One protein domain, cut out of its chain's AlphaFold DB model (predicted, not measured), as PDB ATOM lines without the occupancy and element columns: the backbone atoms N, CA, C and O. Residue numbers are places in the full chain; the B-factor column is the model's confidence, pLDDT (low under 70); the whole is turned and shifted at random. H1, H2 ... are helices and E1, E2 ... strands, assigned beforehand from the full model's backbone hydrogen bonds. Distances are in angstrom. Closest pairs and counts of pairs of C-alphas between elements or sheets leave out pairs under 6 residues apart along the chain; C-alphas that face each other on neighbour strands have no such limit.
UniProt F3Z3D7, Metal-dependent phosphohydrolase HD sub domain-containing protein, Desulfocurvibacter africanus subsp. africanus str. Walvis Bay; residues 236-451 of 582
ATOM      1  N   LEU A 236     136.803 182.646 103.533       64.44
ATOM      2  CA  LEU A 236     135.894 181.561 103.201       64.44
ATOM      3  C   LEU A 236     135.875 181.449 101.677       64.44
ATOM      4  O   LEU A 236     135.371 182.333 100.994       64.44
ATOM      5  N   VAL A 237     136.458 180.381 101.141       68.62
ATOM      6  CA  VAL A 237     136.209 180.014  99.746       68.62
ATOM      7  C   VAL A 237     134.795 179.461  99.707       68.62
ATOM      8  O   VAL A 237     134.468 178.626 100.557       68.62
ATOM      9  N   ASP A 238     133.978 179.924  98.758       73.25
ATOM     10  CA  ASP A 238     132.649 179.354  98.554       73.25
ATOM     11  C   ASP A 238     132.773 177.828  98.501       73.25
ATOM     12  O   ASP A 238     133.660 177.306  97.805       73.25
ATOM     13  N   PRO A 239     131.950 177.096  99.275       67.38
ATOM     14  CA  PRO A 239     131.989 175.651  99.232       67.38
ATOM     15  C   PRO A 239     131.778 175.235  97.773       67.38
ATOM     16  O   PRO A 239     130.928 175.817  97.090       67.38
ATOM     17  N   PRO A 240     132.554 174.265  97.263       68.94
ATOM     18  CA  PRO A 240     132.361 173.796  95.902       68.94
ATOM     19  C   PRO A 240     130.888 173.437  95.701       68.94
ATOM     20  O   PRO A 240     130.266 172.850  96.590       68.94
ATOM     21  N   SER A 241     130.318 173.790  94.547       73.19
ATOM     22  CA  SER A 241     128.967 173.371  94.186       73.19
ATOM     23  C   SER A 241     128.967 171.867  93.911       73.19
ATOM     24  O   SER A 241     129.089 171.397  92.781       73.19
ATOM     25  N   PHE A 242     128.889 171.085  94.980       65.69
ATOM     26  CA  PHE A 242     128.666 169.652  94.892       65.69
ATOM     27  C   PHE A 242     127.210 169.407  94.487       65.69
ATOM     28  O   PHE A 242     126.330 170.180  94.850       65.69
ATOM     29  N   GLY A 243     126.964 168.353  93.703       80.69
ATOM     30  CA  GLY A 243     125.631 168.000  93.210       80.69
ATOM     31  C   GLY A 243     124.650 167.648  94.335       80.69
ATOM     32  O   GLY A 243     124.060 168.517  94.964       80.69
ATOM     33  N   THR A 244     124.421 166.359  94.579       77.38
ATOM     34  CA  THR A 244     123.583 165.932  95.708       77.38
ATOM     35  C   THR A 244     124.253 166.296  97.038       77.38
ATOM     36  O   THR A 244     125.438 165.986  97.195       77.38
ATOM     37  N   PRO A 245     123.532 166.916  97.996       80.44
ATOM     38  CA  PRO A 245     124.107 167.308  99.277       80.44
ATOM     39  C   PRO A 245     124.615 166.073 100.019       80.44
ATOM     40  O   PRO A 245     123.877 165.116 100.263       80.44
ATOM     41  N   ARG A 246     125.907 166.098 100.343       93.31
ATOM     42  CA  ARG A 246     126.573 165.066 101.139       93.31
ATOM     43  C   ARG A 246     126.139 165.234 102.588       93.31
ATOM     44  O   ARG A 246     126.071 166.365 103.067       93.31
ATOM     45  N   LYS A 247     125.861 164.129 103.278       95.88
ATOM     46  CA  LYS A 247     125.382 164.141 104.665       95.88
ATOM     47  C   LYS A 247     126.370 163.474 105.606       95.88
ATOM     48  O   LYS A 247     126.924 162.422 105.287       95.88
ATOM     49  N   ALA A 248     126.540 164.066 106.776       97.06
ATOM     50  CA  ALA A 248     127.333 163.543 107.871       97.06
ATOM     51  C   ALA A 248     126.514 163.487 109.161       97.06
ATOM     52  O   ALA A 248     125.647 164.325 109.403       97.06
ATOM     53  N   LEU A 249     126.828 162.509 110.000       96.31
ATOM     54  CA  LEU A 249     126.312 162.400 111.353       96.31
ATOM     55  C   LEU A 249     127.453 162.609 112.345       96.31
ATOM     56  O   LEU A 249     128.513 162.003 112.217       96.31
ATOM     57  N   ILE A 250     127.240 163.444 113.351       96.25
ATOM     58  CA  ILE A 250     128.181 163.665 114.443       96.25
ATOM     59  C   ILE A 250     127.511 163.196 115.725       96.25
ATOM     60  O   ILE A 250     126.540 163.790 116.178       96.25
ATOM     61  N   CYS A 251     128.042 162.141 116.326       93.62
ATOM     62  CA  CYS A 251     127.589 161.628 117.607       93.62
ATOM     63  C   CYS A 251     128.586 162.045 118.684       93.62
ATOM     64  O   CYS A 251     129.745 161.635 118.636       93.62
ATOM     65  N   ALA A 252     128.151 162.827 119.664       91.38
ATOM     66  CA  ALA A 252     129.023 163.312 120.727       91.38
ATOM     67  C   ALA A 252     128.439 163.047 122.112       91.38
ATOM     68  O   ALA A 252     127.224 163.014 122.322       91.38
ATOM     69  N   TYR A 253     129.318 162.874 123.092       85.75
ATOM     70  CA  TYR A 253     128.879 162.845 124.475       85.75
ATOM     71  C   TYR A 253     128.382 164.238 124.901       85.75
ATOM     72  O   TYR A 253     129.021 165.246 124.602       85.75
ATOM     73  N   CYS A 254     127.253 164.308 125.618       86.31
ATOM     74  CA  CYS A 254     126.647 165.569 126.068       86.31
ATOM     75  C   CYS A 254     127.408 166.184 127.264       86.31
ATOM     76  O   CYS A 254     126.884 166.321 128.372       86.31
ATOM     77  N   ASN A 255     128.680 166.515 127.051       85.56
ATOM     78  CA  ASN A 255     129.535 167.275 127.956       85.56
ATOM     79  C   ASN A 255     130.073 168.528 127.217       85.56
ATOM     80  O   ASN A 255     129.921 168.622 125.995       85.56
ATOM     81  N   PRO A 256     130.693 169.498 127.921       89.69
ATOM     82  CA  PRO A 256     131.213 170.713 127.294       89.69
ATOM     83  C   PRO A 256     132.170 170.440 126.124       89.69
ATOM     84  O   PRO A 256     132.024 171.032 125.060       89.69
ATOM     85  N   HIS A 257     133.116 169.513 126.300       90.94
ATOM     86  CA  HIS A 257     134.130 169.192 125.296       90.94
ATOM     87  C   HIS A 257     133.509 168.538 124.053       90.94
ATOM     88  O   HIS A 257     133.733 169.014 122.940       90.94
ATOM     89  N   GLY A 258     132.670 167.516 124.233       91.56
ATOM     90  CA  GLY A 258     131.948 166.825 123.167       91.56
ATOM     91  C   GLY A 258     131.049 167.757 122.352       91.56
ATOM     92  O   GLY A 258     131.029 167.667 121.129       91.56
ATOM     93  N   ILE A 259     130.363 168.709 122.995       93.56
ATOM     94  CA  ILE A 259     129.524 169.687 122.283       93.56
ATOM     95  C   ILE A 259     130.381 170.663 121.474       93.56
ATOM     96  O   ILE A 259     130.123 170.845 120.287       93.56
ATOM     97  N   VAL A 260     131.422 171.259 122.067       95.44
ATOM     98  CA  VAL A 260     132.293 172.204 121.344       95.44
ATOM     99  C   VAL A 260     132.956 171.519 120.146       95.44
ATOM    100  O   VAL A 260     132.907 172.036 119.031       95.44
ATOM    101  N   THR A 261     133.516 170.326 120.335       94.81
ATOM    102  CA  THR A 261     134.155 169.550 119.257       94.81
ATOM    103  C   THR A 261     133.165 169.084 118.186       94.81
ATOM    104  O   THR A 261     133.508 169.088 116.998       94.81
ATOM    105  N   ALA A 262     131.923 168.749 118.550       95.50
ATOM    106  CA  ALA A 262     130.869 168.448 117.583       95.50
ATOM    107  C   ALA A 262     130.525 169.664 116.720       95.50
ATOM    108  O   ALA A 262     130.439 169.546 115.496       95.50
ATOM    109  N   VAL A 263     130.402 170.848 117.324       96.94
ATOM    110  CA  VAL A 263     130.140 172.080 116.574       96.94
ATOM    111  C   VAL A 263     131.314 172.429 115.663       96.94
ATOM    112  O   VAL A 263     131.100 172.725 114.489       96.94
ATOM    113  N   LEU A 264     132.557 172.320 116.142       95.81
ATOM    114  CA  LEU A 264     133.739 172.543 115.301       95.81
ATOM    115  C   LEU A 264     133.780 171.584 114.105       95.81
ATOM    116  O   LEU A 264     134.058 172.012 112.982       95.81
ATOM    117  N   SER A 265     133.426 170.315 114.329       95.81
ATOM    118  CA  SER A 265     133.291 169.312 113.268       95.81
ATOM    119  C   SER A 265     132.224 169.717 112.250       95.81
ATOM    120  O   SER A 265     132.487 169.685 111.049       95.81
ATOM    121  N   ARG A 266     131.042 170.154 112.709       96.06
ATOM    122  CA  ARG A 266     129.947 170.609 111.840       96.06
ATOM    123  C   ARG A 266     130.336 171.824 111.008       96.06
ATOM    124  O   ARG A 266     130.085 171.828 109.805       96.06
ATOM    125  N   ILE A 267     130.988 172.820 111.612       94.56
ATOM    126  CA  ILE A 267     131.481 173.993 110.882       94.56
ATOM    127  C   ILE A 267     132.471 173.544 109.799       94.56
ATOM    128  O   ILE A 267     132.324 173.943 108.647       94.56
ATOM    129  N   SER A 268     133.442 172.683 110.125       92.75
ATOM    130  CA  SER A 268     134.432 172.221 109.139       92.75
ATOM    131  C   SER A 268     133.804 171.394 108.007       92.75
ATOM    132  O   SER A 268     134.142 171.590 106.839       92.75
ATOM    133  N   LEU A 269     132.839 170.525 108.323       92.75
ATOM    134  CA  LEU A 269     132.082 169.748 107.334       92.75
ATOM    135  C   LEU A 269     131.254 170.650 106.412       92.75
ATOM    136  O   LEU A 269     131.287 170.471 105.195       92.75
ATOM    137  N   LYS A 270     130.601 171.683 106.957       91.69
ATOM    138  CA  LYS A 270     129.847 172.666 106.167       91.69
ATOM    139  C   LYS A 270     130.745 173.405 105.172       91.69
ATOM    140  O   LYS A 270     130.354 173.593 104.022       91.69
ATOM    141  N   LEU A 271     131.970 173.760 105.570       88.00
ATOM    142  CA  LEU A 271     132.973 174.353 104.668       88.00
ATOM    143  C   LEU A 271     133.425 173.388 103.569       88.00
ATOM    144  O   LEU A 271     133.789 173.817 102.479       88.00
ATOM    145  N   ALA A 272     133.381 172.086 103.845       88.25
ATOM    146  CA  ALA A 272     133.619 171.037 102.862       88.25
ATOM    147  C   ALA A 272     132.377 170.708 102.007       88.25
ATOM    148  O   ALA A 272     132.423 169.756 101.227       88.25
ATOM    149  N   GLY A 273     131.280 171.467 102.137       90.12
ATOM    150  CA  GLY A 273     130.031 171.241 101.405       90.12
ATOM    151  C   GLY A 273     129.246 170.015 101.879       90.12
ATOM    152  O   GLY A 273     128.524 169.407 101.090       90.12
ATOM    153  N   ILE A 274     129.418 169.623 103.144       93.06
ATOM    154  CA  ILE A 274     128.759 168.471 103.763       93.06
ATOM    155  C   ILE A 274     127.801 168.983 104.843       93.06
ATOM    156  O   ILE A 274     128.206 169.669 105.782       93.06
ATOM    157  N   GLU A 275     126.523 168.647 104.713       95.00
ATOM    158  CA  GLU A 275     125.512 168.906 105.734       95.00
ATOM    159  C   GLU A 275     125.735 167.943 106.901       95.00
ATOM    160  O   GLU A 275     125.834 166.737 106.685       95.00
ATOM    161  N   ALA A 276     125.834 168.450 108.131       96.50
ATOM    162  CA  ALA A 276     126.087 167.606 109.293       96.50
ATOM    163  C   ALA A 276     125.014 167.766 110.371       96.50
ATOM    164  O   ALA A 276     124.712 168.877 110.811       96.50
ATOM    165  N   GLU A 277     124.487 166.635 110.826       96.06
ATOM    166  CA  GLU A 277     123.584 166.530 111.968       96.06
ATOM    167  C   GLU A 277     124.383 166.224 113.239       96.06
ATOM    168  O   GLU A 277     125.332 165.443 113.194       96.06
ATOM    169  N   ILE A 278     124.012 166.829 114.370       95.06
ATOM    170  CA  ILE A 278     124.627 166.543 115.673       95.06
ATOM    171  C   ILE A 278     123.618 165.789 116.537       95.06
ATOM    172  O   ILE A 278     122.524 166.286 116.789       95.06
ATOM    173  N   VAL A 279     124.025 164.624 117.034       91.50
ATOM    174  CA  VAL A 279     123.301 163.816 118.015       91.50
ATOM    175  C   VAL A 279     124.133 163.748 119.290       91.50
ATOM    176  O   VAL A 279     125.225 163.180 119.319       91.50
ATOM    177  N   CYS A 280     123.602 164.325 120.362       88.00
ATOM    178  CA  CYS A 280     124.192 164.248 121.692       88.00
ATOM    179  C   CYS A 280     123.437 163.212 122.532       88.00
ATOM    180  O   CYS A 280     122.211 163.181 122.481       88.00
ATOM    181  N   ASN A 281     124.152 162.400 123.322       76.25
ATOM    182  CA  ASN A 281     123.544 161.430 124.251       76.25
ATOM    183  C   ASN A 281     122.459 162.087 125.120       76.25
ATOM    184  O   ASN A 281     122.786 162.915 125.977       76.25
ATOM    185  N   LYS A 282     121.199 161.683 124.920       62.94
ATOM    186  CA  LYS A 282     120.030 162.266 125.600       62.94
ATOM    187  C   LYS A 282     119.762 161.662 126.973       62.94
ATOM    188  O   LYS A 282     119.268 162.352 127.862       62.94
ATOM    189  N   ASP A 283     120.123 160.397 127.177       56.22
ATOM    190  CA  ASP A 283     119.647 159.605 128.318       56.22
ATOM    191  C   ASP A 283     120.444 159.808 129.613       56.22
ATOM    192  O   ASP A 283     120.110 159.223 130.645       56.22
ATOM    193  N   LYS A 284     121.483 160.656 129.610       53.94
ATOM    194  CA  LYS A 284     122.212 161.099 130.822       53.94
ATOM    195  C   LYS A 284     122.721 159.974 131.726       53.94
ATOM    196  O   LYS A 284     123.124 160.235 132.860       53.94
ATOM    197  N   THR A 285     122.749 158.728 131.259       47.47
ATOM    198  CA  THR A 285     123.012 157.558 132.112       47.47
ATOM    199  C   THR A 285     124.438 157.522 132.653       47.47
ATOM    200  O   THR A 285     124.789 156.610 133.397       47.47
ATOM    201  N   ALA A 286     125.293 158.469 132.249       53.22
ATOM    202  CA  ALA A 286     126.738 158.411 132.417       53.22
ATOM    203  C   ALA A 286     127.365 157.117 131.859       53.22
ATOM    204  O   ALA A 286     128.552 156.864 132.055       53.22
ATOM    205  N   SER A 287     126.575 156.293 131.161       65.38
ATOM    206  CA  SER A 287     126.953 154.971 130.703       65.38
ATOM    207  C   SER A 287     127.214 155.042 129.214       65.38
ATOM    208  O   SER A 287     126.289 155.111 128.405       65.38
ATOM    209  N   ALA A 288     128.492 154.986 128.847       69.25
ATOM    210  CA  ALA A 288     128.909 154.883 127.455       69.25
ATOM    211  C   ALA A 288     128.204 153.728 126.722       69.25
ATOM    212  O   ALA A 288     127.863 153.869 125.554       69.25
ATOM    213  N   GLY A 289     127.908 152.621 127.414       73.69
ATOM    214  CA  GLY A 289     127.196 151.486 126.821       73.69
ATOM    215  C   GLY A 289     125.756 151.805 126.411       73.69
ATOM    216  O   GLY A 289     125.314 151.350 125.360       73.69
ATOM    217  N   ALA A 290     125.033 152.620 127.187       77.25
ATOM    218  CA  ALA A 290     123.684 153.043 126.806       77.25
ATOM    219  C   ALA A 290     123.716 153.907 125.539       77.25
ATOM    220  O   ALA A 290     122.915 153.696 124.635       77.25
ATOM    221  N   PHE A 291     124.702 154.801 125.438       81.62
ATOM    222  CA  PHE A 291     124.852 155.640 124.255       81.62
ATOM    223  C   PHE A 291     125.225 154.844 123.006       81.62
ATOM    224  O   PHE A 291     124.655 155.062 121.943       81.62
ATOM    225  N   TRP A 292     126.131 153.870 123.124       83.06
ATOM    226  CA  TRP A 292     126.440 152.987 122.000       83.06
ATOM    227  C   TRP A 292     125.212 152.189 121.545       83.06
ATOM    228  O   TRP A 292     125.040 151.993 120.347       83.06
ATOM    229  N   ASN A 293     124.328 151.786 122.462       81.38
ATOM    230  CA  ASN A 293     123.063 151.139 122.104       81.38
ATOM    231  C   ASN A 293     122.080 152.095 121.410       81.38
ATOM    232  O   ASN A 293     121.416 151.675 120.467       81.38
ATOM    233  N   GLU A 294     122.008 153.361 121.829       82.88
ATOM    234  CA  GLU A 294     121.227 154.400 121.141       82.88
ATOM    235  C   GLU A 294     121.731 154.580 119.701       82.88
ATOM    236  O   GLU A 294     120.952 154.495 118.748       82.88
ATOM    237  N   ILE A 295     123.052 154.700 119.530       85.19
ATOM    238  CA  ILE A 295     123.705 154.852 118.225       85.19
ATOM    239  C   ILE A 295     123.383 153.691 117.276       85.19
ATOM    240  O   ILE A 295     123.195 153.932 116.084       85.19
ATOM    241  N   LYS A 296     123.288 152.445 117.767       84.06
ATOM    242  CA  LYS A 296     122.957 151.283 116.915       84.06
ATOM    243  C   LYS A 296     121.647 151.450 116.149       84.06
ATOM    244  O   LYS A 296     121.493 150.864 115.084       84.06
ATOM    245  N   SER A 297     120.702 152.208 116.702       85.69
ATOM    246  CA  SER A 297     119.398 152.438 116.079       85.69
ATOM    247  C   SER A 297     119.404 153.554 115.029       85.69
ATOM    248  O   SER A 297     118.419 153.714 114.306       85.69
ATOM    249  N   LEU A 298     120.495 154.321 114.919       88.31
ATOM    250  CA  LEU A 298     120.585 155.437 113.983       88.31
ATOM    251  C   LEU A 298     120.727 154.923 112.541       88.31
ATOM    252  O   LEU A 298     121.487 153.982 112.287       88.31
ATOM    253  N   PRO A 299     120.038 155.540 111.564       90.25
ATOM    254  CA  PRO A 299     120.037 155.089 110.176       90.25
ATOM    255  C   PRO A 299     121.314 155.540 109.447       90.25
ATOM    256  O   PRO A 299     121.268 156.346 108.519       90.25
ATOM    257  N   LEU A 300     122.469 155.019 109.869       91.81
ATOM    258  CA  LEU A 300     123.799 155.395 109.373       91.81
ATOM    259  C   LEU A 300     123.965 155.229 107.853       91.81
ATOM    260  O   LEU A 300     124.717 155.978 107.236       91.81
ATOM    261  N   ALA A 301     123.192 154.337 107.227       90.62
ATOM    262  CA  ALA A 301     123.125 154.181 105.772       90.62
ATOM    263  C   ALA A 301     122.678 155.451 105.012       90.62
ATOM    264  O   ALA A 301     122.907 155.546 103.807       90.62
ATOM    265  N   ASN A 302     122.063 156.425 105.694       93.56
ATOM    266  CA  ASN A 302     121.658 157.710 105.114       93.56
ATOM    267  C   ASN A 302     122.790 158.752 105.076       93.56
ATOM    268  O   ASN A 302     122.586 159.849 104.548       93.56
ATOM    269  N   TYR A 303     123.953 158.440 105.650       95.25
ATOM    270  CA  TYR A 303     125.073 159.364 105.791       95.25
ATOM    271  C   TYR A 303     126.310 158.813 105.087       95.25
ATOM    272  O   TYR A 303     126.607 157.622 105.134       95.25
ATOM    273  N   GLU A 304     127.074 159.704 104.470       94.69
ATOM    274  CA  GLU A 304     128.373 159.367 103.891       94.69
ATOM    275  C   GLU A 304     129.444 159.262 104.978       94.69
ATOM    276  O   GLU A 304     130.357 158.445 104.881       94.69
ATOM    277  N   LEU A 305     129.329 160.090 106.019       95.88
ATOM    278  CA  LEU A 305     130.277 160.166 107.123       95.88
ATOM    279  C   LEU A 305     129.551 160.021 108.460       95.88
ATOM    280  O   LEU A 305     128.488 160.609 108.656       95.88
ATOM    281  N   ALA A 306     130.166 159.324 109.406       95.88
ATOM    282  CA  ALA A 306     129.744 159.323 110.800       95.88
ATOM    283  C   ALA A 306     130.948 159.586 111.698       95.88
ATOM    284  O   ALA A 306     132.010 159.000 111.498       95.88
ATOM    285  N   TYR A 307     130.803 160.476 112.670       95.12
ATOM    286  CA  TYR A 307     131.901 160.950 113.501       95.12
ATOM    287  C   TYR A 307     131.532 160.813 114.980       95.12
ATOM    288  O   TYR A 307     130.611 161.467 115.459       95.12
ATOM    289  N   PHE A 308     132.239 159.941 115.693       93.19
ATOM    290  CA  PHE A 308     131.991 159.603 117.092       93.19
ATOM    291  C   PHE A 308     133.003 160.315 117.995       93.19
ATOM    292  O   PHE A 308     134.194 159.997 117.952       93.19
ATOM    293  N   ILE A 309     132.534 161.272 118.801       90.38
ATOM    294  CA  ILE A 309     133.377 162.171 119.600       90.38
ATOM    295  C   ILE A 309     133.239 161.920 121.089       90.38
ATOM    296  O   ILE A 309     132.136 161.920 121.637       90.38
ATOM    297  N   ASP A 310     134.392 161.802 121.741       83.75
ATOM    298  CA  ASP A 310     134.525 161.733 123.193       83.75
ATOM    299  C   ASP A 310     133.757 160.549 123.797       83.75
ATOM    300  O   ASP A 310     133.166 160.617 124.877       83.75
ATOM    301  N   LEU A 311     133.731 159.440 123.052       79.19
ATOM    302  CA  LEU A 311     133.054 158.218 123.463       79.19
ATOM    303  C   LEU A 311     134.047 157.264 124.105       79.19
ATOM    304  O   LEU A 311     135.083 156.932 123.530       79.19
ATOM    305  N   HIS A 312     133.707 156.799 125.305       78.19
ATOM    306  CA  HIS A 312     134.506 155.804 126.005       78.19
ATOM    307  C   HIS A 312     134.451 154.458 125.276       78.19
ATOM    308  O   HIS A 312     133.374 153.873 125.085       78.19
ATOM    309  N   ILE A 313     135.632 153.959 124.907       80.44
ATOM    310  CA  ILE A 313     135.806 152.653 124.271       80.44
ATOM    311  C   ILE A 313     136.390 151.692 125.294       80.44
ATOM    312  O   ILE A 313     137.571 151.733 125.630       80.44
ATOM    313  N   GLU A 314     135.519 150.819 125.779       80.75
ATOM    314  CA  GLU A 314     135.807 149.791 126.771       80.75
ATOM    315  C   GLU A 314     135.474 148.416 126.185       80.75
ATOM    316  O   GLU A 314     134.699 148.316 125.231       80.75
ATOM    317  N   SER A 315     135.990 147.351 126.804       82.12
ATOM    318  CA  SER A 315     135.750 145.959 126.388       82.12
ATOM    319  C   SER A 315     134.267 145.645 126.166       82.12
ATOM    320  O   SER A 315     133.903 145.007 125.188       82.12
ATOM    321  N   ARG A 316     133.384 146.146 127.037       82.44
ATOM    322  CA  ARG A 316     131.931 145.929 126.944       82.44
ATOM    323  C   ARG A 316     131.255 146.609 125.747       82.44
ATOM    324  O   ARG A 316     130.149 146.221 125.392       82.44
ATOM    325  N   ASN A 317     131.894 147.613 125.146       84.44
ATOM    326  CA  ASN A 317     131.319 148.400 124.055       84.44
ATOM    327  C   ASN A 317     131.930 148.050 122.691       84.44
ATOM    328  O   ASN A 317     131.433 148.532 121.679       84.44
ATOM    329  N   ILE A 318     132.974 147.213 122.635       87.88
ATOM    330  CA  ILE A 318     133.673 146.932 121.377       87.88
ATOM    331  C   ILE A 318     132.792 146.194 120.363       87.88
ATOM    332  O   ILE A 318     132.741 146.587 119.202       87.88
ATOM    333  N   GLU A 319     132.033 145.189 120.803       89.12
ATOM    334  CA  GLU A 319     131.125 144.432 119.933       89.12
ATOM    335  C   GLU A 319     130.001 145.309 119.355       89.12
ATOM    336  O   GLU A 319     129.811 145.292 118.139       89.12
ATOM    337  N   PRO A 320     129.318 146.161 120.150       87.94
ATOM    338  CA  PRO A 320     128.455 147.209 119.612       87.94
ATOM    339  C   PRO A 320     129.072 148.057 118.498       87.94
ATOM    340  O   PRO A 320     128.415 148.309 117.489       87.94
ATOM    341  N   ILE A 321     130.323 148.491 118.667       89.44
ATOM    342  CA  ILE A 321     131.007 149.337 117.684       89.44
ATOM    343  C   ILE A 321     131.312 148.539 116.413       89.44
ATOM    344  O   ILE A 321     131.081 149.029 115.310       89.44
ATOM    345  N   LYS A 322     131.780 147.295 116.542       91.25
ATOM    346  CA  LYS A 322     132.019 146.408 115.396       91.25
ATOM    347  C   LYS A 322     130.751 146.140 114.598       91.25
ATOM    348  O   LYS A 322     130.800 146.156 113.373       91.25
ATOM    349  N   GLU A 323     129.626 145.929 115.276       90.44
ATOM    350  CA  GLU A 323     128.325 145.756 114.629       90.44
ATOM    351  C   GLU A 323     127.985 146.985 113.775       90.44
ATOM    352  O   GLU A 323     127.730 146.843 112.579       90.44
ATOM    353  N   ILE A 324     128.114 148.191 114.347       89.44
ATOM    354  CA  ILE A 324     127.934 149.468 113.637       89.44
ATOM    355  C   ILE A 324     128.855 149.566 112.409       89.44
ATOM    356  O   ILE A 324     128.399 149.949 111.332       89.44
ATOM    357  N   LEU A 325     130.133 149.207 112.543       90.62
ATOM    358  CA  LEU A 325     131.097 149.241 111.437       90.62
ATOM    359  C   LEU A 325     130.769 148.208 110.344       90.62
ATOM    360  O   LEU A 325     130.964 148.474 109.160       90.62
ATOM    361  N   SER A 326     130.235 147.046 110.728       89.25
ATOM    362  CA  SER A 326     129.943 145.943 109.807       89.25
ATOM    363  C   SER A 326     128.710 146.173 108.931       89.25
ATOM    364  O   SER A 326     128.698 145.734 107.789       89.25
ATOM    365  N   ILE A 327     127.686 146.873 109.426       85.31
ATOM    366  CA  ILE A 327     126.421 147.069 108.695       85.31
ATOM    367  C   ILE A 327     126.423 148.317 107.797       85.31
ATOM    368  O   ILE A 327     125.531 148.479 106.968       85.31
ATOM    369  N   ASN A 328     127.429 149.191 107.925       80.25
ATOM    370  CA  ASN A 328     127.448 150.515 107.295       80.25
ATOM    371  C   ASN A 328     128.598 150.696 106.296       80.25
ATOM    372  O   ASN A 328     129.303 151.699 106.329       80.25
ATOM    373  N   HIS A 329     128.772 149.758 105.361       82.56
ATOM    374  CA  HIS A 329     129.873 149.800 104.384       82.56
ATOM    375  C   HIS A 329     129.930 151.074 103.516       82.56
ATOM    376  O   HIS A 329     130.996 151.407 103.003       82.56
ATOM    377  N   ASN A 330     128.810 151.787 103.355       88.38
ATOM    378  CA  ASN A 330     128.741 153.036 102.587       88.38
ATOM    379  C   ASN A 330     129.044 154.293 103.424       88.38
ATOM    380  O   ASN A 330     129.161 155.377 102.856       88.38
ATOM    381  N   CYS A 331     129.156 154.163 104.747       94.00
ATOM    382  CA  CYS A 331     129.403 155.269 105.663       94.00
ATOM    383  C   CYS A 331     130.835 155.182 106.201       94.00
ATOM    384  O   CYS A 331     131.211 154.209 106.856       94.00
ATOM    385  N   LYS A 332     131.655 156.208 105.958       95.06
ATOM    386  CA  LYS A 332     132.989 156.281 106.551       95.06
ATOM    387  C   LYS A 332     132.872 156.705 108.011       95.06
ATOM    388  O   LYS A 332     132.503 157.840 108.317       95.06
ATOM    389  N   VAL A 333     133.242 155.795 108.903       95.06
ATOM    390  CA  VAL A 333     133.180 156.014 110.345       95.06
ATOM    391  C   VAL A 333     134.503 156.558 110.871       95.06
ATOM    392  O   VAL A 333     135.565 155.977 110.651       95.06
ATOM    393  N   PHE A 334     134.422 157.657 111.609       95.56
ATOM    394  CA  PHE A 334     135.513 158.258 112.353       95.56
ATOM    395  C   PHE A 334     135.260 158.128 113.848       95.56
ATOM    396  O   PHE A 334     134.144 158.347 114.313       95.56
ATOM    397  N   ILE A 335     136.304 157.813 114.605       94.00
ATOM    398  CA  ILE A 335     136.227 157.686 116.058       94.00
ATOM    399  C   ILE A 335     137.354 158.505 116.678       94.00
ATOM    400  O   ILE A 335     138.526 158.321 116.347       94.00
ATOM    401  N   SER A 336     136.993 159.399 117.594       91.25
ATOM    402  CA  SER A 336     137.917 160.253 118.336       91.25
ATOM    403  C   SER A 336     137.514 160.315 119.805       91.25
ATOM    404  O   SER A 336     136.336 160.469 120.121       91.25
ATOM    405  N   GLY A 337     138.474 160.238 120.718       81.94
ATOM    406  CA  GLY A 337     138.203 160.361 122.146       81.94
ATOM    407  C   GLY A 337     139.474 160.262 122.974       81.94
ATOM    408  O   GLY A 337     140.371 159.484 122.650       81.94
ATOM    409  N   ALA A 338     139.525 161.001 124.081       71.38
ATOM    410  CA  ALA A 338     140.675 161.017 124.984       71.38
ATOM    411  C   ALA A 338     140.988 159.638 125.592       71.38
ATOM    412  O   ALA A 338     142.109 159.374 126.017       71.38
ATOM    413  N   THR A 339     140.018 158.719 125.612       66.19
ATOM    414  CA  THR A 339     140.196 157.361 126.153       66.19
ATOM    415  C   THR A 339     140.746 156.346 125.153       66.19
ATOM    416  O   THR A 339     141.273 155.313 125.565       66.19
ATOM    417  N   LEU A 340     140.719 156.650 123.849       67.75
ATOM    418  CA  LEU A 340     141.351 155.814 122.819       67.75
ATOM    419  C   LEU A 340     142.858 155.680 123.016       67.75
ATOM    420  O   LEU A 340     143.460 154.684 122.630       67.75
ATOM    421  N   THR A 341     143.440 156.681 123.660       62.34
ATOM    422  CA  THR A 341     144.867 156.878 123.902       62.34
ATOM    423  C   THR A 341     145.552 155.709 124.603       62.34
ATOM    424  O   THR A 341     146.767 155.581 124.527       62.34
ATOM    425  N   SER A 342     144.780 154.842 125.254       66.38
ATOM    426  CA  SER A 342     145.260 153.661 125.970       66.38
ATOM    427  C   SER A 342     144.501 152.384 125.631       66.38
ATOM    428  O   SER A 342     144.704 151.351 126.266       66.38
ATOM    429  N   SER A 343     143.606 152.459 124.651       77.31
ATOM    430  CA  SER A 343     142.699 151.369 124.352       77.31
ATOM    431  C   SER A 343     143.425 150.294 123.537       77.31
ATOM    432  O   SER A 343     143.911 150.591 122.442       77.31
ATOM    433  N   PRO A 344     143.464 149.028 123.999       82.94
ATOM    434  CA  PRO A 344     144.021 147.931 123.205       82.94
ATOM    435  C   PRO A 344     143.199 147.668 121.929       82.94
ATOM    436  O   PRO A 344     143.657 146.968 121.029       82.94
ATOM    437  N   TYR A 345     142.006 148.261 121.827       89.69
ATOM    438  CA  TYR A 345     141.060 148.062 120.734       89.69
ATOM    439  C   TYR A 345     141.282 148.992 119.532       89.69
ATOM    440  O   TYR A 345     140.605 148.831 118.525       89.69
ATOM    441  N   VAL A 346     142.213 149.958 119.580       91.38
ATOM    442  CA  VAL A 346     142.440 150.900 118.458       91.38
ATOM    443  C   VAL A 346     142.749 150.162 117.155       91.38
ATOM    444  O   VAL A 346     142.136 150.436 116.125       91.38
ATOM    445  N   LYS A 347     143.681 149.203 117.197       91.69
ATOM    446  CA  LYS A 347     144.052 148.414 116.018       91.69
ATOM    447  C   LYS A 347     142.871 147.600 115.494       91.69
ATOM    448  O   LYS A 347     142.636 147.579 114.292       91.69
ATOM    449  N   GLU A 348     142.117 146.986 116.398       92.44
ATOM    450  CA  GLU A 348     140.927 146.216 116.054       92.44
ATOM    451  C   GLU A 348     139.874 147.099 115.368       92.44
ATOM    452  O   GLU A 348     139.392 146.761 114.294       92.44
ATOM    453  N   LEU A 349     139.584 148.290 115.896       93.56
ATOM    454  CA  LEU A 349     138.667 149.243 115.260       93.56
ATOM    455  C   LEU A 349     139.111 149.627 113.843       93.56
ATOM    456  O   LEU A 349     138.288 149.673 112.927       93.56
ATOM    457  N   ILE A 350     140.413 149.860 113.649       95.12
ATOM    458  CA  ILE A 350     140.995 150.141 112.331       95.12
ATOM    459  C   ILE A 350     140.813 148.946 111.379       95.12
ATOM    460  O   ILE A 350     140.460 149.129 110.211       95.12
ATOM    461  N   GLU A 351     141.020 147.718 111.857       93.62
ATOM    462  CA  GLU A 351     140.841 146.489 111.070       93.62
ATOM    463  C   GLU A 351     139.382 146.278 110.637       93.62
ATOM    464  O   GLU A 351     139.146 145.822 109.511       93.62
ATOM    465  N   TYR A 352     138.427 146.691 111.478       94.19
ATOM    466  CA  TYR A 352     136.988 146.715 111.191       94.19
ATOM    467  C   TYR A 352     136.535 147.918 110.340       94.19
ATOM    468  O   TYR A 352     135.352 148.038 110.034       94.19
ATOM    469  N   GLY A 353     137.457 148.781 109.901       94.31
ATOM    470  CA  GLY A 353     137.184 149.843 108.927       94.31
ATOM    471  C   GLY A 353     136.961 151.237 109.514       94.31
ATOM    472  O   GLY A 353     136.660 152.162 108.759       94.31
ATOM    473  N   ALA A 354     137.140 151.429 110.825       95.56
ATOM    474  CA  ALA A 354     137.112 152.764 111.408       95.56
ATOM    475  C   ALA A 354     138.349 153.581 111.000       95.56
ATOM    476  O   ALA A 354     139.469 153.075 110.917       95.56
ATOM    477  N   THR A 355     138.152 154.883 110.813       96.06
ATOM    478  CA  THR A 355     139.234 155.868 110.855       96.06
ATOM    479  C   THR A 355     139.352 156.387 112.279       96.06
ATOM    480  O   THR A 355     138.440 157.028 112.794       96.06
ATOM    481  N   VAL A 356     140.472 156.124 112.934       95.38
ATOM    482  CA  VAL A 356     140.709 156.569 114.303       95.38
ATOM    483  C   VAL A 356     141.515 157.862 114.294       95.38
ATOM    484  O   VAL A 356     142.484 158.006 113.545       95.38
ATOM    485  N   LEU A 357     141.104 158.806 115.135       94.69
ATOM    486  CA  LEU A 357     141.816 160.049 115.382       94.69
ATOM    487  C   LEU A 357     142.355 160.029 116.808       94.69
ATOM    488  O   LEU A 357     141.594 160.018 117.776       94.69
ATOM    489  N   LEU A 358     143.680 159.996 116.913       92.50
ATOM    490  CA  LEU A 358     144.411 159.992 118.173       92.50
ATOM    491  C   LEU A 358     145.088 161.342 118.338       92.50
ATOM    492  O   LEU A 358     145.846 161.768 117.473       92.50
ATOM    493  N   GLY A 359     144.829 162.026 119.434       90.44
ATOM    494  CA  GLY A 359     145.365 163.352 119.662       90.44
ATOM    495  C   GLY A 359     144.966 163.853 121.031       90.44
ATOM    496  O   GLY A 359     144.245 163.180 121.773       90.44
ATOM    497  N   ASP A 360     145.422 165.056 121.330       86.56
ATOM    498  CA  ASP A 360     144.938 165.785 122.486       86.56
ATOM    499  C   ASP A 360     143.516 166.295 122.224       86.56
ATOM    500  O   ASP A 360     143.092 166.464 121.082       86.56
ATOM    501  N   GLU A 361     142.780 166.571 123.286       83.69
ATOM    502  CA  GLU A 361     141.350 166.880 123.272       83.69
ATOM    503  C   GLU A 361     141.000 168.077 122.389       83.69
ATOM    504  O   GLU A 361     140.032 168.040 121.632       83.69
ATOM    505  N   HIS A 362     141.859 169.093 122.363       86.62
ATOM    506  CA  HIS A 362     141.634 170.277 121.537       86.62
ATOM    507  C   HIS A 362     141.637 170.000 120.017       86.62
ATOM    508  O   HIS A 362     141.126 170.819 119.255       86.62
ATOM    509  N   VAL A 363     142.148 168.852 119.548       88.75
ATOM    510  CA  VAL A 363     142.192 168.490 118.115       88.75
ATOM    511  C   VAL A 363     141.286 167.315 117.723       88.75
ATOM    512  O   VAL A 363     141.346 166.848 116.578       88.75
ATOM    513  N   LEU A 364     140.412 166.841 118.619       88.00
ATOM    514  CA  LEU A 364     139.528 165.684 118.395       88.00
ATOM    515  C   LEU A 364     138.219 166.023 117.651       88.00
ATOM    516  O   LEU A 364     137.149 165.525 117.985       88.00
ATOM    517  N   PHE A 365     138.285 166.844 116.605       89.69
ATOM    518  CA  PHE A 365     137.132 167.233 115.780       89.69
ATOM    519  C   PHE A 365     137.410 167.006 114.290       89.69
ATOM    520  O   PHE A 365     138.563 166.991 113.868       89.69
ATOM    521  N   TYR A 366     136.388 166.853 113.449       87.50
ATOM    522  CA  TYR A 366     136.613 166.767 112.004       87.50
ATOM    523  C   TYR A 366     137.216 168.076 111.486       87.50
ATOM    524  O   TYR A 366     136.644 169.143 111.691       87.50
ATOM    525  N   ALA A 367     138.352 167.997 110.787       82.81
ATOM    526  CA  ALA A 367     138.982 169.174 110.201       82.81
ATOM    527  C   ALA A 367     139.646 168.854 108.862       82.81
ATOM    528  O   ALA A 367     140.650 168.140 108.828       82.81
ATOM    529  N   ASP A 368     139.111 169.425 107.786       82.94
ATOM    530  CA  ASP A 368     139.855 169.645 106.536       82.94
ATOM    531  C   ASP A 368     140.099 171.139 106.282       82.94
ATOM    532  O   ASP A 368     141.046 171.510 105.590       82.94
ATOM    533  N   PHE A 369     139.278 172.000 106.889       82.12
ATOM    534  CA  PHE A 369     139.392 173.452 106.821       82.12
ATOM    535  C   PHE A 369     139.215 174.065 108.208       82.12
ATOM    536  O   PHE A 369     138.376 173.599 108.985       82.12
ATOM    537  N   LEU A 370     139.971 175.131 108.476       86.94
ATOM    538  CA  LEU A 370     139.864 175.937 109.688       86.94
ATOM    539  C   LEU A 370     139.456 177.374 109.329       86.94
ATOM    540  O   LEU A 370     139.987 177.943 108.374       86.94
ATOM    541  N   THR A 371     138.520 177.964 110.078       89.50
ATOM    542  CA  THR A 371     138.151 179.390 109.940       89.50
ATOM    543  C   THR A 371     138.977 180.260 110.878       89.50
ATOM    544  O   THR A 371     139.510 179.766 111.867       89.50
ATOM    545  N   GLN A 372     139.010 181.572 110.634       90.38
ATOM    546  CA  GLN A 372     139.709 182.539 111.495       90.38
ATOM    547  C   GLN A 372     139.322 182.482 112.987       90.38
ATOM    548  O   GLN A 372     140.127 182.841 113.838       90.38
ATOM    549  N   ASN A 373     138.110 182.016 113.316       91.38
ATOM    550  CA  ASN A 373     137.630 181.926 114.699       91.38
ATOM    551  C   ASN A 373     137.906 180.556 115.339       91.38
ATOM    552  O   ASN A 373     137.869 180.427 116.561       91.38
ATOM    553  N   MET A 374     138.190 179.521 114.542       91.94
ATOM    554  CA  MET A 374     138.463 178.180 115.067       91.94
ATOM    555  C   MET A 374     139.662 178.109 116.017       91.94
ATOM    556  O   MET A 374     139.534 177.382 116.996       91.94
ATOM    557  N   PRO A 375     140.778 178.848 115.838       91.44
ATOM    558  CA  PRO A 375     141.865 178.861 116.818       91.44
ATOM    559  C   PRO A 375     141.399 179.145 118.251       91.44
ATOM    560  O   PRO A 375     141.866 178.501 119.189       91.44
ATOM    561  N   PHE A 376     140.447 180.067 118.429       92.62
ATOM    562  CA  PHE A 376     139.860 180.360 119.736       92.62
ATOM    563  C   PHE A 376     139.053 179.168 120.262       92.62
ATOM    564  O   PHE A 376     139.284 178.706 121.378       92.62
ATOM    565  N   TRP A 377     138.152 178.625 119.442       94.62
ATOM    566  CA  TRP A 377     137.290 177.508 119.834       94.62
ATOM    567  C   TRP A 377     138.034 176.189 120.055       94.62
ATOM    568  O   TRP A 377     137.624 175.402 120.899       94.62
ATOM    569  N   ILE A 378     139.149 175.959 119.361       92.12
ATOM    570  CA  ILE A 378     140.072 174.841 119.606       92.12
ATOM    571  C   ILE A 378     140.636 174.943 121.025       92.12
ATOM    572  O   ILE A 378     140.619 173.972 121.777       92.12
ATOM    573  N   ARG A 379     141.064 176.143 121.438       88.69
ATOM    574  CA  ARG A 379     141.532 176.377 122.812       88.69
ATOM    575  C   ARG A 379     140.405 176.179 123.826       88.69
ATOM    576  O   ARG A 379     140.652 175.554 124.852       88.69
ATOM    577  N   VAL A 380     139.186 176.640 123.515       91.31
ATOM    578  CA  VAL A 380     137.984 176.386 124.335       91.31
ATOM    579  C   VAL A 380     137.693 174.886 124.454       91.31
ATOM    580  O   VAL A 380     137.403 174.407 125.543       91.31
ATOM    581  N   ALA A 381     137.817 174.111 123.373       91.06
ATOM    582  CA  ALA A 381     137.656 172.658 123.426       91.06
ATOM    583  C   ALA A 381     138.672 172.028 124.395       91.06
ATOM    584  O   ALA A 381     138.288 171.252 125.268       91.06
ATOM    585  N   GLY A 382     139.942 172.436 124.317       85.31
ATOM    586  CA  GLY A 382     140.992 171.975 125.231       85.31
ATOM    587  C   GLY A 382     140.762 172.331 126.705       85.31
ATOM    588  O   GLY A 382     141.148 171.562 127.579       85.31
ATOM    589  N   THR A 383     140.123 173.468 127.007       82.38
ATOM    590  CA  THR A 383     139.748 173.862 128.384       82.38
ATOM    591  C   THR A 383     138.434 173.251 128.858       82.38
ATOM    592  O   THR A 383     138.167 173.182 130.065       82.38
ATOM    593  N   CYS A 384     137.569 172.844 127.927       84.69
ATOM    594  CA  CYS A 384     136.304 172.204 128.243       84.69
ATOM    595  C   CYS A 384     136.502 170.855 128.922       84.69
ATOM    596  O   CYS A 384     135.656 170.492 129.744       84.69
ATOM    597  N   ASN A 385     137.600 170.148 128.641       75.12
ATOM    598  CA  ASN A 385     137.937 168.997 129.451       75.12
ATOM    599  C   ASN A 385     138.626 169.424 130.749       75.12
ATOM    600  O   ASN A 385     139.533 170.252 130.797       75.12
ATOM    601  N   VAL A 386     138.120 168.856 131.829       53.28
ATOM    602  CA  VAL A 386     138.221 169.340 133.211       53.28
ATOM    603  C   VAL A 386     139.642 169.233 133.784       53.28
ATOM    604  O   VAL A 386     139.968 169.815 134.814       53.28
ATOM    605  N   ASP A 387     140.504 168.525 133.069       50.62
ATOM    606  CA  ASP A 387     141.737 167.957 133.580       50.62
ATOM    607  C   ASP A 387     143.004 168.685 133.106       50.62
ATOM    608  O   ASP A 387     144.106 168.380 133.568       50.62
ATOM    609  N   ASN A 388     142.865 169.682 132.228       49.75
ATOM    610  CA  ASN A 388     143.993 170.423 131.674       49.75
ATOM    611  C   ASN A 388     144.181 171.794 132.355       49.75
ATOM    612  O   ASN A 388     144.020 172.857 131.751       49.75
ATOM    613  N   HIS A 389     144.552 171.783 133.642       43.97
ATOM    614  CA  HIS A 389     144.830 173.001 134.432       43.97
ATOM    615  C   HIS A 389     145.947 173.878 133.837       43.97
ATOM    616  O   HIS A 389     146.045 175.068 134.142       43.97
ATOM    617  N   VAL A 390     146.778 173.310 132.961       43.78
ATOM    618  CA  VAL A 390     147.816 174.035 132.222       43.78
ATOM    619  C   VAL A 390     147.199 175.104 131.330       43.78
ATOM    620  O   VAL A 390     147.692 176.231 131.284       43.78
ATOM    621  N   VAL A 391     146.071 174.799 130.685       44.31
ATOM    622  CA  VAL A 391     145.417 175.743 129.772       44.31
ATOM    623  C   VAL A 391     144.801 176.920 130.538       44.31
ATOM    624  O   VAL A 391     144.661 177.999 129.974       44.31
ATOM    625  N   GLN A 392     144.536 176.784 131.845       45.97
ATOM    626  CA  GLN A 392     144.077 177.905 132.676       45.97
ATOM    627  C   GLN A 392     145.189 178.919 132.996       45.97
ATOM    628  O   GLN A 392     144.898 180.102 133.155       45.97
ATOM    629  N   LYS A 393     146.463 178.499 133.068       44.94
ATOM    630  CA  LYS A 393     147.606 179.427 133.196       44.94
ATOM    631  C   LYS A 393     148.017 180.037 131.859       44.94
ATOM    632  O   LYS A 393     148.447 181.181 131.821       44.94
ATOM    633  N   ILE A 394     147.873 179.263 130.787       47.88
ATOM    634  CA  ILE A 394     148.292 179.610 129.423       47.88
ATOM    635  C   ILE A 394     147.077 180.131 128.611       47.88
ATOM    636  O   ILE A 394     147.060 180.140 127.381       47.88
ATOM    637  N   GLY A 395     146.016 180.581 129.283       56.03
ATOM    638  CA  GLY A 395     144.742 180.920 128.656       56.03
ATOM    639  C   GLY A 395     144.495 182.419 128.564       56.03
ATOM    640  O   GLY A 395     144.568 183.135 129.558       56.03
ATOM    641  N   ASN A 396     144.111 182.884 127.377       74.88
ATOM    642  CA  ASN A 396     143.350 184.121 127.228       74.88
ATOM    643  C   ASN A 396     142.131 184.053 128.181       74.88
ATOM    644  O   ASN A 396     141.392 183.067 128.136       74.88
ATOM    645  N   LYS A 397     141.922 185.068 129.038       82.00
ATOM    646  CA  LYS A 397     140.784 185.139 129.981       82.00
ATOM    647  C   LYS A 397     139.447 184.853 129.297       82.00
ATOM    648  O   LYS A 397     138.589 184.201 129.884       82.00
ATOM    649  N   ASP A 398     139.307 185.259 128.042       89.31
ATOM    650  CA  ASP A 398     138.104 185.042 127.245       89.31
ATOM    651  C   ASP A 398     137.849 183.550 126.992       89.31
ATOM    652  O   ASP A 398     136.705 183.106 127.059       89.31
ATOM    653  N   VAL A 399     138.897 182.745 126.768       87.81
ATOM    654  CA  VAL A 399     138.785 181.281 126.606       87.81
ATOM    655  C   VAL A 399     138.264 180.654 127.896       87.81
ATOM    656  O   VAL A 399     137.352 179.828 127.853       87.81
ATOM    657  N   TYR A 400     138.810 181.072 129.042       84.50
ATOM    658  CA  TYR A 400     138.372 180.597 130.354       84.50
ATOM    659  C   TYR A 400     136.900 180.945 130.604       84.50
ATOM    660  O   TYR A 400     136.093 180.042 130.804       84.50
ATOM    661  N   HIS A 401     136.524 182.222 130.497       86.81
ATOM    662  CA  HIS A 401     135.146 182.658 130.737       86.81
ATOM    663  C   HIS A 401     134.157 182.036 129.746       86.81
ATOM    664  O   HIS A 401     133.080 181.600 130.140       86.81
ATOM    665  N   THR A 402     134.527 181.899 128.471       93.00
ATOM    666  CA  THR A 402     133.686 181.198 127.486       93.00
ATOM    667  C   THR A 402     133.447 179.748 127.900       93.00
ATOM    668  O   THR A 402     132.314 179.266 127.896       93.00
ATOM    669  N   THR A 403     134.508 179.058 128.314       90.25
ATOM    670  CA  THR A 403     134.438 177.671 128.786       90.25
ATOM    671  C   THR A 403     133.533 177.538 130.009       90.25
ATOM    672  O   THR A 403     132.664 176.666 130.036       90.25
ATOM    673  N   THR A 404     133.706 178.411 131.005       85.19
ATOM    674  CA  THR A 404     132.884 178.449 132.222       85.19
ATOM    675  C   THR A 404     131.418 178.733 131.896       85.19
ATOM    676  O   THR A 404     130.536 178.059 132.423       85.19
ATOM    677  N   GLY A 405     131.139 179.645 130.961       91.31
ATOM    678  CA  GLY A 405     129.784 179.915 130.479       91.31
ATOM    679  C   GLY A 405     129.103 178.689 129.867       91.31
ATOM    680  O   GLY A 405     127.968 178.371 130.223       91.31
ATOM    681  N   ILE A 406     129.803 177.953 128.995       92.75
ATOM    682  CA  ILE A 406     129.294 176.705 128.392       92.75
ATOM    683  C   ILE A 406     129.009 175.659 129.470       92.75
ATOM    684  O   ILE A 406     127.932 175.055 129.489       92.75
ATOM    685  N   LYS A 407     129.962 175.462 130.388       87.25
ATOM    686  CA  LYS A 407     129.829 174.539 131.523       87.25
ATOM    687  C   LYS A 407     128.613 174.882 132.374       87.25
ATOM    688  O   LYS A 407     127.815 173.995 132.673       87.25
ATOM    689  N   TYR A 408     128.424 176.161 132.698       85.75
ATOM    690  CA  TYR A 408     127.291 176.627 133.490       85.75
ATOM    691  C   TYR A 408     125.946 176.374 132.802       85.75
ATOM    692  O   TYR A 408     125.031 175.867 133.452       85.75
ATOM    693  N   LEU A 409     125.817 176.650 131.499       89.88
ATOM    694  CA  LEU A 409     124.573 176.389 130.754       89.88
ATOM    695  C   LEU A 409     124.219 174.905 130.756       89.88
ATOM    696  O   LEU A 409     123.095 174.537 131.100       89.88
ATOM    697  N   LEU A 410     125.190 174.048 130.432       87.00
ATOM    698  CA  LEU A 410     124.976 172.604 130.447       87.00
ATOM    699  C   LEU A 410     124.617 172.117 131.840       87.00
ATOM    700  O   LEU A 410     123.679 171.343 131.982       87.00
ATOM    701  N   PHE A 411     125.316 172.598 132.868       77.88
ATOM    702  CA  PHE A 411     125.057 172.241 134.256       77.88
ATOM    703  C   PHE A 411     123.645 172.627 134.702       77.88
ATOM    704  O   PHE A 411     122.912 171.785 135.228       77.88
ATOM    705  N   LYS A 412     123.263 173.890 134.488       81.75
ATOM    706  CA  LYS A 412     121.995 174.455 134.957       81.75
ATOM    707  C   LYS A 412     120.794 173.715 134.378       81.75
ATOM    708  O   LYS A 412     119.829 173.478 135.096       81.75
ATOM    709  N   HIS A 413     120.899 173.299 133.121       80.81
ATOM    710  CA  HIS A 413     119.822 172.643 132.383       80.81
ATOM    711  C   HIS A 413     120.007 171.122 132.259       80.81
ATOM    712  O   HIS A 413     119.183 170.433 131.652       80.81
ATOM    713  N   PHE A 414     121.040 170.548 132.896       72.38
ATOM    714  CA  PHE A 414     121.329 169.115 132.808       72.38
ATOM    715  C   PHE A 414     120.199 168.242 133.356       72.38
ATOM    716  O   PHE A 414     120.183 167.055 133.081       72.38
ATOM    717  N   LYS A 415     119.251 168.741 134.158       66.75
ATOM    718  CA  LYS A 415     118.134 167.915 134.665       66.75
ATOM    719  C   LYS A 415     116.924 167.903 133.740       66.75
ATOM    720  O   LYS A 415     116.262 166.873 133.667       66.75
ATOM    721  N   ASP A 416     116.734 168.947 132.948       70.38
ATOM    722  CA  ASP A 416     115.446 169.198 132.295       70.38
ATOM    723  C   ASP A 416     115.271 168.454 130.961       70.38
ATOM    724  O   ASP A 416     114.192 168.479 130.386       70.38
ATOM    725  N   ASN A 417     116.313 167.742 130.495       67.25
ATOM    726  CA  ASN A 417     116.340 167.092 129.161       67.25
ATOM    727  C   ASN A 417     116.064 168.137 128.068       67.25
ATOM    728  O   ASN A 417     115.409 167.862 127.066       67.25
ATOM    729  N   ASP A 418     116.521 169.363 128.307       79.50
ATOM    730  CA  ASP A 418     116.146 170.489 127.483       79.50
ATOM    731  C   ASP A 418     117.040 170.543 126.243       79.50
ATOM    732  O   ASP A 418     118.090 171.184 126.238       79.50
ATOM    733  N   ASP A 419     116.623 169.853 125.177       85.12
ATOM    734  CA  ASP A 419     117.271 169.918 123.861       85.12
ATOM    735  C   ASP A 419     117.424 171.384 123.385       85.12
ATOM    736  O   ASP A 419     118.357 171.708 122.646       85.12
ATOM    737  N   THR A 420     116.580 172.306 123.873       90.06
ATOM    738  CA  THR A 420     116.673 173.745 123.590       90.06
ATOM    739  C   THR A 420     117.988 174.343 124.083       90.06
ATOM    740  O   THR A 420     118.569 175.170 123.378       90.06
ATOM    741  N   ILE A 421     118.510 173.929 125.248       91.19
ATOM    742  CA  ILE A 421     119.769 174.485 125.769       91.19
ATOM    743  C   ILE A 421     120.972 174.017 124.953       91.19
ATOM    744  O   ILE A 421     121.874 174.807 124.671       91.19
ATOM    745  N   ILE A 422     120.966 172.756 124.514       91.25
ATOM    746  CA  ILE A 422     122.027 172.186 123.683       91.25
ATOM    747  C   ILE A 422     122.034 172.913 122.340       91.25
ATOM    748  O   ILE A 422     123.084 173.394 121.917       91.25
ATOM    749  N   ASN A 423     120.863 173.079 121.722       93.38
ATOM    750  CA  ASN A 423     120.719 173.835 120.480       93.38
ATOM    751  C   ASN A 423     121.157 175.295 120.647       93.38
ATOM    752  O   ASN A 423     121.905 175.797 119.816       93.38
ATOM    753  N   THR A 424     120.805 175.942 121.763       95.81
ATOM    754  CA  THR A 424     121.244 177.314 122.065       95.81
ATOM    755  C   THR A 424     122.769 177.417 122.140       95.81
ATOM    756  O   THR A 424     123.355 178.333 121.566       95.81
ATOM    757  N   ILE A 425     123.439 176.486 122.826       95.62
ATOM    758  CA  ILE A 425     124.908 176.466 122.907       95.62
ATOM    759  C   ILE A 425     125.504 176.268 121.513       95.62
ATOM    760  O   ILE A 425     126.392 177.017 121.111       95.62
ATOM    761  N   ILE A 426     124.993 175.285 120.776       96.25
ATOM    762  CA  ILE A 426     125.434 174.960 119.422       96.25
ATOM    763  C   ILE A 426     125.334 176.189 118.502       96.25
ATOM    764  O   ILE A 426     126.326 176.567 117.881       96.25
ATOM    765  N   GLU A 427     124.179 176.856 118.466       97.06
ATOM    766  CA  GLU A 427     123.941 178.050 117.649       97.06
ATOM    767  C   GLU A 427     124.864 179.212 118.038       97.06
ATOM    768  O   GLU A 427     125.386 179.914 117.171       97.06
ATOM    769  N   ASN A 428     125.107 179.427 119.335       98.00
ATOM    770  CA  ASN A 428     126.002 180.495 119.782       98.00
ATOM    771  C   ASN A 428     127.470 180.218 119.424       98.00
ATOM    772  O   ASN A 428     128.182 181.155 119.065       98.00
ATOM    773  N   ILE A 429     127.927 178.960 119.458       96.94
ATOM    774  CA  ILE A 429     129.281 178.602 119.003       96.94
ATOM    775  C   ILE A 429     129.406 178.828 117.489       96.94
ATOM    776  O   ILE A 429     130.364 179.458 117.041       96.94
ATOM    777  N   GLU A 430     128.432 178.379 116.692       95.75
ATOM    778  CA  GLU A 430     128.457 178.563 115.232       95.75
ATOM    779  C   GLU A 430     128.454 180.023 114.799       95.75
ATOM    780  O   GLU A 430     129.168 180.397 113.867       95.75
ATOM    781  N   ASN A 431     127.683 180.851 115.499       96.56
ATOM    782  CA  ASN A 431     127.629 182.288 115.261       96.56
ATOM    783  C   ASN A 431     128.812 183.040 115.891       96.56
ATOM    784  O   ASN A 431     128.856 184.268 115.834       96.56
ATOM    785  N   ASN A 432     129.773 182.326 116.488       96.56
ATOM    786  CA  ASN A 432     130.923 182.893 117.188       96.56
ATOM    787  C   ASN A 432     130.524 183.927 118.262       96.56
ATOM    788  O   ASN A 432     131.193 184.944 118.446       96.56
ATOM    789  N   ASN A 433     129.419 183.683 118.970       97.44
ATOM    790  CA  ASN A 433     128.902 184.567 120.010       97.44
ATOM    791  C   ASN A 433     129.635 184.338 121.341       97.44
ATOM    792  O   ASN A 433     129.084 183.824 122.312       97.44
ATOM    793  N   ILE A 434     130.914 184.707 121.364       96.81
ATOM    794  CA  ILE A 434     131.799 184.571 122.529       96.81
ATOM    795  C   ILE A 434     131.225 185.334 123.736       96.81
ATOM    796  O   ILE A 434     131.182 184.801 124.847       96.81
ATOM    797  N   GLN A 435     130.700 186.543 123.503       97.25
ATOM    798  CA  GLN A 435     130.170 187.408 124.558       97.25
ATOM    799  C   GLN A 435     129.009 186.759 125.319       97.25
ATOM    800  O   GLN A 435     128.960 186.860 126.540       97.25
ATOM    801  N   TYR A 436     128.126 186.023 124.636       97.69
ATOM    802  CA  TYR A 436     127.030 185.302 125.290       97.69
ATOM    803  C   TYR A 436     127.528 184.347 126.381       97.69
ATOM    804  O   TYR A 436     126.965 184.303 127.478       97.69
ATOM    805  N   PHE A 437     128.601 183.604 126.111       96.88
ATOM    806  CA  PHE A 437     129.175 182.687 127.092       96.88
ATOM    807  C   PHE A 437     129.918 183.429 128.203       96.88
ATOM    808  O   PHE A 437     129.800 183.040 129.361       96.88
ATOM    809  N   MET A 438     130.611 184.523 127.889       94.44
ATOM    810  CA  MET A 438     131.266 185.357 128.903       94.44
ATOM    811  C   MET A 438     130.254 185.997 129.865       94.44
ATOM    812  O   MET A 438     130.390 185.854 131.078       94.44
ATOM    813  N   ASP A 439     129.178 186.597 129.352       95.62
ATOM    814  CA  ASP A 439     128.078 187.143 130.163       95.62
ATOM    815  C   ASP A 439     127.442 186.060 131.041       95.62
ATOM    816  O   ASP A 439     127.042 186.286 132.184       95.62
ATOM    817  N   THR A 440     127.357 184.849 130.501       93.88
ATOM    818  CA  THR A 440     126.835 183.686 131.209       93.88
ATOM    819  C   THR A 440     127.788 183.190 132.301       93.88
ATOM    820  O   THR A 440     127.324 182.805 133.372       93.88
ATOM    821  N   SER A 441     129.105 183.268 132.086       87.94
ATOM    822  CA  SER A 441     130.114 183.041 133.128       87.94
ATOM    823  C   SER A 441     130.003 184.060 134.255       87.94
ATOM    824  O   SER A 441     130.136 183.682 135.409       87.94
ATOM    825  N   HIS A 442     129.712 185.328 133.966       87.44
ATOM    826  CA  HIS A 442     129.527 186.327 135.021       87.44
ATOM    827  C   HIS A 442     128.304 186.029 135.895       87.44
ATOM    828  O   HIS A 442     128.388 186.110 137.117       87.44
ATOM    829  N   LYS A 443     127.191 185.588 135.293       87.81
ATOM    830  CA  LYS A 443     126.013 185.118 136.049       87.81
ATOM    831  C   LYS A 443     126.339 183.918 136.931       87.81
ATOM    832  O   LYS A 443     125.821 183.812 138.040       87.81
ATOM    833  N   PHE A 444     127.177 183.010 136.431       82.62
ATOM    834  CA  PHE A 444     127.694 181.912 137.233       82.62
ATOM    835  C   PHE A 444     128.497 182.443 138.420       82.62
ATOM    836  O   PHE A 444     128.157 182.107 139.548       82.62
ATOM    837  N   ASP A 445     129.474 183.324 138.200       76.88
ATOM    838  CA  ASP A 445     130.300 183.903 139.267       76.88
ATOM    839  C   ASP A 445     129.448 184.604 140.347       76.88
ATOM    840  O   ASP A 445     129.703 184.444 141.545       76.88
ATOM    841  N   GLU A 446     128.400 185.331 139.944       82.62
ATOM    842  CA  GLU A 446     127.418 185.950 140.847       82.62
ATOM    843  C   GLU A 446     126.635 184.905 141.656       82.62
ATOM    844  O   GLU A 446     126.518 185.019 142.880       82.62
ATOM    845  N   GLU A 447     126.126 183.858 140.996       80.06
ATOM    846  CA  GLU A 447     125.402 182.774 141.660       80.06
ATOM    847  C   GLU A 447     126.312 182.048 142.660       80.06
ATOM    848  O   GLU A 447     125.915 181.868 143.811       80.06
ATOM    849  N   ILE A 448     127.547 181.713 142.270       70.38
ATOM    850  CA  ILE A 448     128.565 181.110 143.143       70.38
ATOM    851  C   ILE A 448     128.823 181.972 144.371       70.38
ATOM    852  O   ILE A 448     128.776 181.469 145.494       70.38
ATOM    853  N   SER A 449     129.074 183.263 144.163       71.69
ATOM    854  CA  SER A 449     129.403 184.204 145.238       71.69
ATOM    855  C   SER A 449     128.244 184.387 146.224       71.69
ATOM    856  O   SER A 449     128.458 184.749 147.378       71.69
ATOM    857  N   SER A 450     127.009 184.120 145.788       76.44
ATOM    858  CA  SER A 450     125.806 184.198 146.625       76.44
ATOM    859  C   SER A 450     125.501 182.919 147.418       76.44
ATOM    860  O   SER A 450     124.652 182.934 148.315       76.44
ATOM    861  N   LEU A 451     126.142 181.791 147.090       70.25
ATOM    862  CA  LEU A 451     125.846 180.517 147.738       70.25
ATOM    863  C   LEU A 451     126.470 180.478 149.141       70.25
ATOM    864  O   LEU A 451     127.627 180.856 149.314       70.25
TER     865      LEU A 451
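Overview. This is residues 236 to 451 of the 582 residues of the protein "Metal-dependent phosphohydrolase HD sub domain-containing protein" of Desulfocurvibacter africanus subsp. africanus str. Walvis Bay (UniProt F3Z3D7). A twisted sheet of five parallel strands has H1 packed along one face and H4 over the other face at the E5 edge; H2, H3 and H4 run side by side, away from H1. H1 is sandwiched between the sheet and a cluster of H5, H7 and H8, beyond which H9 crosses H7 and its end, residues 446 to 450, sticks out. You have 216 printed residues with nine named helices and five named strands, in the order E1 H1 E2 H2 E3 H3 E4 H4 E5 H5 H6 H7 H8 H9 along the chain; the class is mixed, helices and strands, and the sheet order is E2 E1 E3 E4 E5, all parallel. The whole is compact, with a radius of gyration of the C-alphas of 17.4 A and spans of 53 by 43 by 33 A.

Along the chain. Find C-alpha 246 at (126.573, 165.066, 101.139), where E1, residues 246 to 252, begins its 19.8 A. The other strands are E2, 274 to 280, 19.0 A, E3, 305 to 309, E4, 332 to 336, and E5, 355 to 359. H1, 256 to 271, spans 23.0 A; H2 is 288 to 296, H3 315 to 327, H4 346 to 351, H5 374 to 384, H6 389 to 393 and H8 419 to 430. H7, 397 to 413, spans 24.5 A, and H9, 434 to 450, spans 24.8 A to C-alpha 450 at (125.806, 184.198, 146.625).

Arrangement. Start at E1: N 248 and O 275 of E2 are 2.8 A apart, and N 251 and O 307 of E3 2.8 A. Farther on, N 308 of E3 and O 334 of E4 are within hydrogen-bond range at 2.8 A, and so are N 335 of E4 and O 355 of E5 at 2.9 A. H1 is on the sheet at a height of 8.5 A over E2 and E1; H4, on the opposite face, lies over E5 at 8.4 A. E1, H1, E2 form a strand-helix-strand unit, two parallel neighbour strands with a helix between, and its crossover is right-handed. H2 only grazes the sheet and touches H3, closest C-alphas Gly 289 and Asn 317, 5.8 A. H5 touches H1 at a shallow tilt of 21 degrees, opposite ways, closest C-alphas His 257 and Cys 384, 4.7 A; it touches H6 too, at Thr 383 and Val 391, 6.1 A. H7, the hub, touches H9 at Gly 405 and Ser 441, 4.1 A, and forms a helical hairpin with H8. Every O i to N i+4 pair is within range except in H3, 7 of 9, and H6, 0 of 1, where 2 of 2 O i to N i+3 pairs are.

Size, cuts and confidence. The C-alphas of Gly 243 and Leu 451, the farthest apart, are 55.9 A apart. The printed part has no cut, and E5 to H5, residues 360 to 373, is the long link. Look for pLDDT under 70 at, among others, residues 282 to 288 and 386 to 395; the mean of the printed part is 84.6.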